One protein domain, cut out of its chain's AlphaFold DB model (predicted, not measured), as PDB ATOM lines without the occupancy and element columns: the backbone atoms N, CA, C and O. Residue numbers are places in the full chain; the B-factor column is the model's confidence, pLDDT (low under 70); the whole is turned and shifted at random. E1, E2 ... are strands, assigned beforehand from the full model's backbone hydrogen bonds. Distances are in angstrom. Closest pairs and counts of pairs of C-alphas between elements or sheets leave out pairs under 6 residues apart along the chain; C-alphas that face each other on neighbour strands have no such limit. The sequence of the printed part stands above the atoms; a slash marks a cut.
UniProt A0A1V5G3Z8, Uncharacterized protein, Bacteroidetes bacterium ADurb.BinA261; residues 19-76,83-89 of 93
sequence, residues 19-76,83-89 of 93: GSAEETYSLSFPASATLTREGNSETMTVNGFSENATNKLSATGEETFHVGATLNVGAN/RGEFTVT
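Overview. This is residues 19 to 76 and 83 to 89 of the 93 residues of an uncharacterized protein of Bacteroidetes bacterium ADurb.BinA261 (UniProt A0A1V5G3Z8). This is a long, narrow, strongly twisted ribbon of three antiparallel strands, E2, E3 and E4, with E3 bent partway along and E4 the longest strand. The short strand E1 lies off the sheet toward the end of the rod where the link from E3 to E4 turns, and residues 83 to 89, after the cut, run back along the length of the rod toward that same end. The printed part has 65 residues, no named helix and four named strands, E1 to E4 along the chain; the sheet order is E2, E3, E4. The class is all strand, though under half of the residues, 30 of 65, are in named elements. The whole is only just loose, close to extended, with a radius of gyration of the C-alphas of 15.7 A, and spans 49 by 20 by 15 A.

Along the chain. E4, residues 62 to 72, measures 32.4 A and ends at C-alpha 72, (231.045, 234.668, 231.606). E3, residues 43 to 51, measures 23.9 A and bends by 54 degrees at residue 48. E2, residues 32 to 37, measures 16.7 A. E1, residues 25 to 28, measures 10.2 A and begins at C-alpha 25, (249.837, 257.316, 228.806).

Arrangement. E2, E3 and E4 form a meander, each strand the antiparallel neighbour of the one before. E2 and E3 are a hairpin at 141 degrees; N 33 and O 46 are within hydrogen-bond range at 2.8 A. E3 and E4 are a hairpin at 140 degrees; N 68 and O 50 are within range at 2.8 A. E2 and E4 are edge strands. E1 pairs with no named strand and is apart from E2, E3 and E4.

Size, cuts and confidence. The C-alphas of Ala 59 and Asn 76 are the two farthest apart, 49.8 A. Residues 77 to 82 are not printed; C-alphas 76 and 83 are 17.8 A apart across the cut. The links E1 to E2 and E2 to E3 are tight, and E3 to E4 is short. Mean pLDDT of the printed part is 88.2, and no printed residue is under 70.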
ATOM      1  N   GLY A  19     244.840 264.098 224.038       88.75
ATOM      2  CA  GLY A  19     245.809 264.771 224.906       88.75
ATOM      3  C   GLY A  19     246.849 265.549 224.102       88.75
ATOM      4  O   GLY A  19     246.560 266.005 222.993       88.75
ATOM      5  N   SER A  20     248.055 265.733 224.646       89.62
ATOM      6  CA  SER A  20     249.116 266.450 223.933       89.62
ATOM      7  C   SER A  20     249.720 265.582 222.828       89.62
ATOM      8  O   SER A  20     249.766 264.355 222.918       89.62
ATOM      9  N   ALA A  21     250.207 266.221 221.765       90.88
ATOM     10  CA  ALA A  21     250.868 265.518 220.671       90.88
ATOM     11  C   ALA A  21     252.049 264.677 221.184       90.88
ATOM     12  O   ALA A  21     252.883 265.180 221.937       90.88
ATOM     13  N   GLU A  22     252.127 263.421 220.732       90.81
ATOM     14  CA  GLU A  22     253.191 262.464 221.071       90.81
ATOM     15  C   GLU A  22     253.295 262.079 222.565       90.81
ATOM     16  O   GLU A  22     254.271 261.433 222.957       90.81
ATOM     17  N   GLU A  23     252.307 262.435 223.393       90.69
ATOM     18  CA  GLU A  23     252.277 262.117 224.824       90.69
ATOM     19  C   GLU A  23     252.020 260.622 225.063       90.69
ATOM     20  O   GLU A  23     251.222 259.981 224.372       90.69
ATOM     21  N   THR A  24     252.710 260.053 226.048       92.25
ATOM     22  CA  THR A  24     252.522 258.663 226.478       92.25
ATOM     23  C   THR A  24     251.574 258.597 227.659       92.25
ATOM     24  O   THR A  24     251.618 259.446 228.545       92.25
ATOM     25  N   TYR A  25     250.767 257.547 227.711       90.00
ATOM     26  CA  TYR A  25     249.837 257.316 228.806       90.00
ATOM     27  C   TYR A  25     249.808 255.834 229.170       90.00
ATOM     28  O   TYR A  25     250.419 254.997 228.512       90.00
ATOM     29  N   SER A  26     249.113 255.503 230.248       88.88
ATOM     30  CA  SER A  26     248.843 254.122 230.633       88.88
ATOM     31  C   SER A  26     247.359 253.930 230.888       88.88
ATOM     32  O   SER A  26     246.689 254.825 231.411       88.88
ATOM     33  N   LEU A  27     246.851 252.756 230.521       88.25
ATOM     34  CA  LEU A  27     245.476 252.349 230.776       88.25
ATOM     35  C   LEU A  27     245.425 251.315 231.894       88.25
ATOM     36  O   LEU A  27     246.184 250.346 231.918       88.25
ATOM     37  N   SER A  28     244.481 251.502 232.811       88.62
ATOM     38  CA  SER A  28     244.152 250.523 233.837       88.62
ATOM     39  C   SER A  28     242.679 250.147 233.754       88.62
ATOM     40  O   SER A  28     241.803 251.012 233.665       88.62
ATOM     41  N   PHE A  29     242.426 248.842 233.805       87.44
ATOM     42  CA  PHE A  29     241.102 248.236 233.744       87.44
ATOM     43  C   PHE A  29     240.804 247.512 235.059       87.44
ATOM     44  O   PHE A  29     241.727 247.015 235.716       87.44
ATOM     45  N   PRO A  30     239.526 247.396 235.454       88.31
ATOM     46  CA  PRO A  30     239.163 246.591 236.605       88.31
ATOM     47  C   PRO A  30     239.388 245.107 236.298       88.31
ATOM     48  O   PRO A  30     239.332 244.671 235.150       88.31
ATOM     49  N   ALA A  31     239.589 244.296 237.339       90.12
ATOM     50  CA  ALA A  31     239.753 242.850 237.172       90.12
ATOM     51  C   ALA A  31     238.506 242.185 236.552       90.12
ATOM     52  O   ALA A  31     238.610 241.226 235.783       90.12
ATOM     53  N   SER A  32     237.324 242.702 236.889       89.88
ATOM     54  CA  SER A  32     236.037 242.278 236.351       89.88
ATOM     55  C   SER A  32     234.999 243.394 236.462       89.88
ATOM     56  O   SER A  32     235.168 244.342 237.230       89.88
ATOM     57  N   ALA A  33     233.907 243.261 235.714       89.12
ATOM     58  CA  ALA A  33     232.695 244.050 235.875       89.12
ATOM     59  C   ALA A  33     231.458 243.148 235.820       89.12
ATOM     60  O   ALA A  33     231.466 242.083 235.198       89.12
ATOM     61  N   THR A  34     230.389 243.575 236.483       90.62
ATOM     62  CA  THR A  34     229.131 242.827 236.559       90.62
ATOM     63  C   THR A  34     228.115 243.445 235.615       90.62
ATOM     64  O   THR A  34     227.911 244.657 235.628       90.62
ATOM     65  N   LEU A  35     227.450 242.609 234.823       89.62
ATOM     66  CA  LEU A  35     226.282 242.981 234.041       89.62
ATOM     67  C   LEU A  35     225.030 242.457 234.747       89.62
ATOM     68  O   LEU A  35     224.972 241.285 235.108       89.62
ATOM     69  N   THR A  36     224.010 243.288 234.892       89.88
ATOM     70  CA  THR A  36     222.716 242.941 235.484       89.88
ATOM     71  C   THR A  36     221.635 242.979 234.416       89.88
ATOM     72  O   THR A  36     221.608 243.879 233.575       89.88
ATOM     73  N   ARG A  37     220.739 241.991 234.431       91.00
ATOM     74  CA  ARG A  37     219.608 241.933 233.507       91.00
ATOM     75  C   ARG A  37     218.673 243.113 233.743       91.00
ATOM     76  O   ARG A  37     218.253 243.358 234.872       91.00
ATOM     77  N   GLU A  38     218.298 243.816 232.683       88.25
ATOM     78  CA  GLU A  38     217.345 244.917 232.794       88.25
ATOM     79  C   GLU A  38     216.014 244.433 233.397       88.25
ATOM     80  O   GLU A  38     215.458 243.396 233.015       88.25
ATOM     81  N   GLY A  39     215.515 245.179 234.385       87.50
ATOM     82  CA  GLY A  39     214.256 244.889 235.075       87.50
ATOM     83  C   GLY A  39     214.263 243.652 235.982       87.50
ATOM     84  O   GLY A  39     213.204 243.299 236.489       87.50
ATOM     85  N   ASN A  40     215.406 242.984 236.182       90.19
ATOM     86  CA  ASN A  40     215.511 241.766 236.993       90.19
ATOM     87  C   ASN A  40     216.826 241.743 237.806       90.19
ATOM     88  O   ASN A  40     217.532 242.747 237.880       90.19
ATOM     89  N   SER A  41     217.138 240.614 238.458       89.25
ATOM     90  CA  SER A  41     218.300 240.472 239.353       89.25
ATOM     91  C   SER A  41     219.363 239.483 238.868       89.25
ATOM     92  O   SER A  41     220.364 239.297 239.555       89.25
ATOM     93  N   GLU A  42     219.169 238.809 237.731       90.19
ATOM     94  CA  GLU A  42     220.189 237.909 237.191       90.19
ATOM     95  C   GLU A  42     221.425 238.693 236.741       90.19
ATOM     96  O   GLU A  42     221.320 239.792 236.191       90.19
ATOM     97  N   THR A  43     222.605 238.093 236.912       91.69
ATOM     98  CA  THR A  43     223.885 238.742 236.602       91.69
ATOM     99  C   THR A  43     224.771 237.893 235.699       91.69
ATOM    100  O   THR A  43     224.763 236.669 235.798       91.69
ATOM    101  N   MET A  44     225.565 238.542 234.853       90.06
ATOM    102  CA  MET A  44     226.714 237.971 234.143       90.06
ATOM    103  C   MET A  44     227.979 238.729 234.558       90.06
ATOM    104  O   MET A  44     227.890 239.863 235.026       90.06
ATOM    105  N   THR A  45     229.154 238.142 234.347       89.94
ATOM    106  CA  THR A  45     230.429 238.801 234.670       89.94
ATOM    107  C   THR A  45     231.273 238.943 233.419       89.94
ATOM    108  O   THR A  45     231.471 237.967 232.701       89.94
ATOM    109  N   VAL A  46     231.830 240.125 233.184       89.25
ATOM    110  CA  VAL A  46     232.895 240.333 232.199       89.25
ATOM    111  C   VAL A  46     234.236 240.459 232.914       89.25
ATOM    112  O   VAL A  46     234.329 241.108 233.953       89.25
ATOM    113  N   ASN A  47     235.274 239.798 232.417       90.25
ATOM    114  CA  ASN A  47     236.616 239.847 232.999       90.25
ATOM    115  C   ASN A  47     237.692 239.623 231.932       90.25
ATOM    116  O   ASN A  47     237.383 239.368 230.768       90.25
ATOM    117  N   GLY A  48     238.961 239.729 232.333       88.06
ATOM    118  CA  GLY A  48     240.079 239.554 231.406       88.06
ATOM    119  C   GLY A  48     240.058 240.611 230.305       88.06
ATOM    120  O   GLY A  48     240.117 240.272 229.125       88.06
ATOM    121  N   PHE A  49     239.895 241.877 230.705       87.12
ATOM    122  CA  PHE A  49     239.954 243.006 229.786       87.12
ATOM    123  C   PHE A  49     241.288 242.993 229.037       87.12
ATOM    124  O   PHE A  49     242.348 242.806 229.636       87.12
ATOM    125  N   SER A  50     241.208 243.161 227.725       88.81
ATOM    126  CA  SER A  50     242.339 243.208 226.810       88.81
ATOM    127  C   SER A  50     242.123 244.351 225.838       88.81
ATOM    128  O   SER A  50     240.991 244.654 225.459       88.81
ATOM    129  N   GLU A  51     243.207 244.995 225.450       88.69
ATOM    130  CA  GLU A  51     243.185 246.241 224.704       88.69
ATOM    131  C   GLU A  51     244.342 246.269 223.696       88.69
ATOM    132  O   GLU A  51     245.270 245.461 223.798       88.69
ATOM    133  N   ASN A  52     244.257 247.127 222.677       90.19
ATOM    134  CA  ASN A  52     245.252 247.200 221.604       90.19
ATOM    135  C   ASN A  52     245.880 248.590 221.408       90.19
ATOM    136  O   ASN A  52     246.411 248.857 220.328       90.19
ATOM    137  N   ALA A  53     245.812 249.464 222.411       89.94
ATOM    138  CA  ALA A  53     246.485 250.748 222.405       89.94
ATOM    139  C   ALA A  53     248.001 250.564 222.326       89.94
ATOM    140  O   ALA A  53     248.624 249.678 222.915       89.94
ATOM    141  N   THR A  54     248.609 251.478 221.593       92.31
ATOM    142  CA  THR A  54     250.044 251.732 221.553       92.31
ATOM    143  C   THR A  54     250.516 252.549 222.755       92.31
ATOM    144  O   THR A  54     251.726 252.664 222.954       92.31
ATOM    145  N   ASN A  55     249.583 253.057 223.575       89.69
ATOM    146  CA  ASN A  55     249.849 253.854 224.775       89.69
ATOM    147  C   ASN A  55     250.629 255.146 224.464       89.69
ATOM    148  O   ASN A  55     251.410 255.650 225.280       89.69
ATOM    149  N   LYS A  56     250.427 255.678 223.254       91.62
ATOM    150  CA  LYS A  56     251.078 256.884 222.763       91.62
ATOM    151  C   LYS A  56     250.161 257.613 221.789       91.62
ATOM    152  O   LYS A  56     249.752 257.072 220.765       91.62
ATOM    153  N   LEU A  57     249.906 258.879 222.086       90.69
ATOM    154  CA  LEU A  57     249.118 259.747 221.229       90.69
ATOM    155  C   LEU A  57     249.882 260.087 219.945       90.69
ATOM    156  O   LEU A  57     251.106 260.214 219.932       90.69
ATOM    157  N   SER A  58     249.144 260.255 218.852       91.25
ATOM    158  CA  SER A  58     249.699 260.686 217.568       91.25
ATOM    159  C   SER A  58     250.193 262.140 217.599       91.25
ATOM    160  O   SER A  58     249.987 262.879 218.566       91.25
ATOM    161  N   ALA A  59     250.775 262.600 216.489       91.50
ATOM    162  CA  ALA A  59     251.187 263.991 216.304       91.50
ATOM    163  C   ALA A  59     250.028 265.006 216.402       91.50
ATOM    164  O   ALA A  59     250.274 266.202 216.554       91.50
ATOM    165  N   THR A  60     248.772 264.553 216.314       92.06
ATOM    166  CA  THR A  60     247.573 265.377 216.540       92.06
ATOM    167  C   THR A  60     247.006 265.240 217.954       92.06
ATOM    168  O   THR A  60     245.995 265.866 218.250       92.06
ATOM    169  N   GLY A  61     247.652 264.465 218.832       90.50
ATOM    170  CA  GLY A  61     247.219 264.268 220.215       90.50
ATOM    171  C   GLY A  61     246.078 263.265 220.367       90.50
ATOM    172  O   GLY A  61     245.343 263.335 221.344       90.50
ATOM    173  N   GLU A  62     245.903 262.347 219.415       89.44
ATOM    174  CA  GLU A  62     244.802 261.376 219.430       89.44
ATOM    175  C   GLU A  62     245.298 259.943 219.260       89.44
ATOM    176  O   GLU A  62     246.254 259.691 218.519       89.44
ATOM    177  N   GLU A  63     244.609 259.002 219.897       89.75
ATOM    178  CA  GLU A  63     244.752 257.573 219.645       89.75
ATOM    179  C   GLU A  63     243.396 256.868 219.740       89.75
ATOM    180  O   GLU A  63     242.680 257.013 220.730       89.75
ATOM    181  N   THR A  64     243.061 256.062 218.732       89.06
ATOM    182  CA  THR A  64     241.889 255.181 218.762       89.06
ATOM    183  C   THR A  64     242.327 253.744 219.000       89.06
ATOM    184  O   THR A  64     243.127 253.196 218.241       89.06
ATOM    185  N   PHE A  65     241.751 253.111 220.015       85.81
ATOM    186  CA  PHE A  65     242.015 251.724 220.385       85.81
ATOM    187  C   PHE A  65     240.707 250.991 220.704       85.81
ATOM    188  O   PHE A  65     239.629 251.581 220.788       85.81
ATOM    189  N   HIS A  66     240.796 249.675 220.833       87.19
ATOM    190  CA  HIS A  66     239.677 248.782 221.071       87.19
ATOM    191  C   HIS A  66     239.915 248.006 222.356       87.19
ATOM    192  O   HIS A  66     241.017 247.519 222.597       87.19
ATOM    193  N   VAL A  67     238.861 247.852 223.151       86.81
ATOM    194  CA  VAL A  67     238.874 247.087 224.396       86.81
ATOM    195  C   VAL A  67     237.871 245.949 224.286       86.81
ATOM    196  O   VAL A  67     236.684 246.156 224.023       86.81
ATOM    197  N   GLY A  68     238.352 244.731 224.498       86.75
ATOM    198  CA  GLY A  68     237.550 243.522 224.617       86.75
ATOM    199  C   GLY A  68     237.631 242.933 226.023       86.75
ATOM    200  O   GLY A  68     238.515 243.263 226.805       86.75
ATOM    201  N   ALA A  69     236.707 242.032 226.340       88.19
ATOM    202  CA  ALA A  69     236.720 241.238 227.564       88.19
ATOM    203  C   ALA A  69     236.032 239.891 227.316       88.19
ATOM    204  O   ALA A  69     235.329 239.707 226.320       88.19
ATOM    205  N   THR A  70     236.206 238.952 228.240       88.88
ATOM    206  CA  THR A  70     235.500 237.669 228.228       88.88
ATOM    207  C   THR A  70     234.180 237.798 228.977       88.88
ATOM    208  O   THR A  70     234.172 238.159 230.152       88.88
ATOM    209  N   LEU A  71     233.063 237.471 228.322       88.69
ATOM    210  CA  LEU A  71     231.758 237.351 228.970       88.69
ATOM    211  C   LEU A  71     231.588 235.952 229.573       88.69
ATOM    212  O   LEU A  71     231.628 234.949 228.866       88.69
ATOM    213  N   ASN A  72     231.333 235.894 230.875       85.56
ATOM    214  CA  ASN A  72     231.045 234.668 231.606       85.56
ATOM    215  C   ASN A  72     229.534 234.549 231.796       85.56
ATOM    216  O   ASN A  72     228.923 235.313 232.551       85.56
ATOM    217  N   VAL A  73     228.945 233.574 231.109       86.88
ATOM    218  CA  VAL A  73     227.517 233.261 231.183       86.88
ATOM    219  C   VAL A  73     227.327 232.079 232.130       86.88
ATOM    220  O   VAL A  73     227.894 231.007 231.918       86.88
ATOM    221  N   GLY A  74     226.547 232.280 233.194       82.88
ATOM    222  CA  GLY A  74     226.213 231.224 234.145       82.88
ATOM    223  C   GLY A  74     225.299 230.153 233.542       82.88
ATOM    224  O   GLY A  74     224.651 230.352 232.514       82.88
ATOM    225  N   ALA A  75     225.208 228.998 234.205       80.75
ATOM    226  CA  ALA A  75     224.204 227.998 233.854       80.75
ATOM    227  C   ALA A  75     222.787 228.562 234.078       80.75
ATOM    228  O   ALA A  75     222.543 229.245 235.069       80.75
ATOM    229  N   ASN A  76     221.847 228.231 233.183       83.19
ATOM    230  CA  ASN A  76     220.451 228.696 233.222       83.19
ATOM    231  C   ASN A  76     220.280 230.223 233.166       83.19
ATOM    232  O   ASN A  76     219.323 230.763 233.723       83.19
ATOM    233  N   ARG A  83     223.092 244.816 231.331       84.19
ATOM    234  CA  ARG A  83     223.816 246.089 231.380       84.19
ATOM    235  C   ARG A  83     224.726 246.161 232.588       84.19
ATOM    236  O   ARG A  83     224.346 245.746 233.676       84.19
ATOM    237  N   GLY A  84     225.889 246.762 232.416       82.00
ATOM    238  CA  GLY A  84     226.792 247.091 233.506       82.00
ATOM    239  C   GLY A  84     227.733 248.207 233.092       82.00
ATOM    240  O   GLY A  84     227.826 248.543 231.912       82.00
ATOM    241  N   GLU A  85     228.413 248.774 234.077       82.25
ATOM    242  CA  GLU A  85     229.385 249.844 233.891       82.25
ATOM    243  C   GLU A  85     230.738 249.393 234.440       82.25
ATOM    244  O   GLU A  85     230.817 248.622 235.401       82.25
ATOM    245  N   PHE A  86     231.811 249.867 233.814       80.50
ATOM    246  CA  PHE A  86     233.172 249.682 234.292       80.50
ATOM    247  C   PHE A  86     233.971 250.957 234.050       80.50
ATOM    248  O   PHE A  86     233.744 251.665 233.069       80.50
ATOM    249  N   THR A  87     234.903 251.249 234.952       79.38
ATOM    250  CA  THR A  87     235.736 252.453 234.878       79.38
ATOM    251  C   THR A  87     237.091 252.107 234.288       79.38
ATOM    252  O   THR A  87     237.757 251.203 234.786       79.38
ATOM    253  N   VAL A  88     237.515 252.851 233.270       79.31
ATOM    254  CA  VAL A  88     238.879 252.806 232.729       79.31
ATOM    255  C   VAL A  88     239.608 254.060 233.188       79.31
ATOM    256  O   VAL A  88     239.073 255.161 233.061       79.31
ATOM    257  N   THR A  89     240.819 253.899 233.713       81.94
ATOM    258  CA  THR A  89     241.654 255.027 234.139       81.94
ATOM    259  C   THR A  89     242.790 255.213 233.146       81.94
ATOM    260  O   THR A  89     243.574 254.288 232.947       81.94
TER     261      THR A  89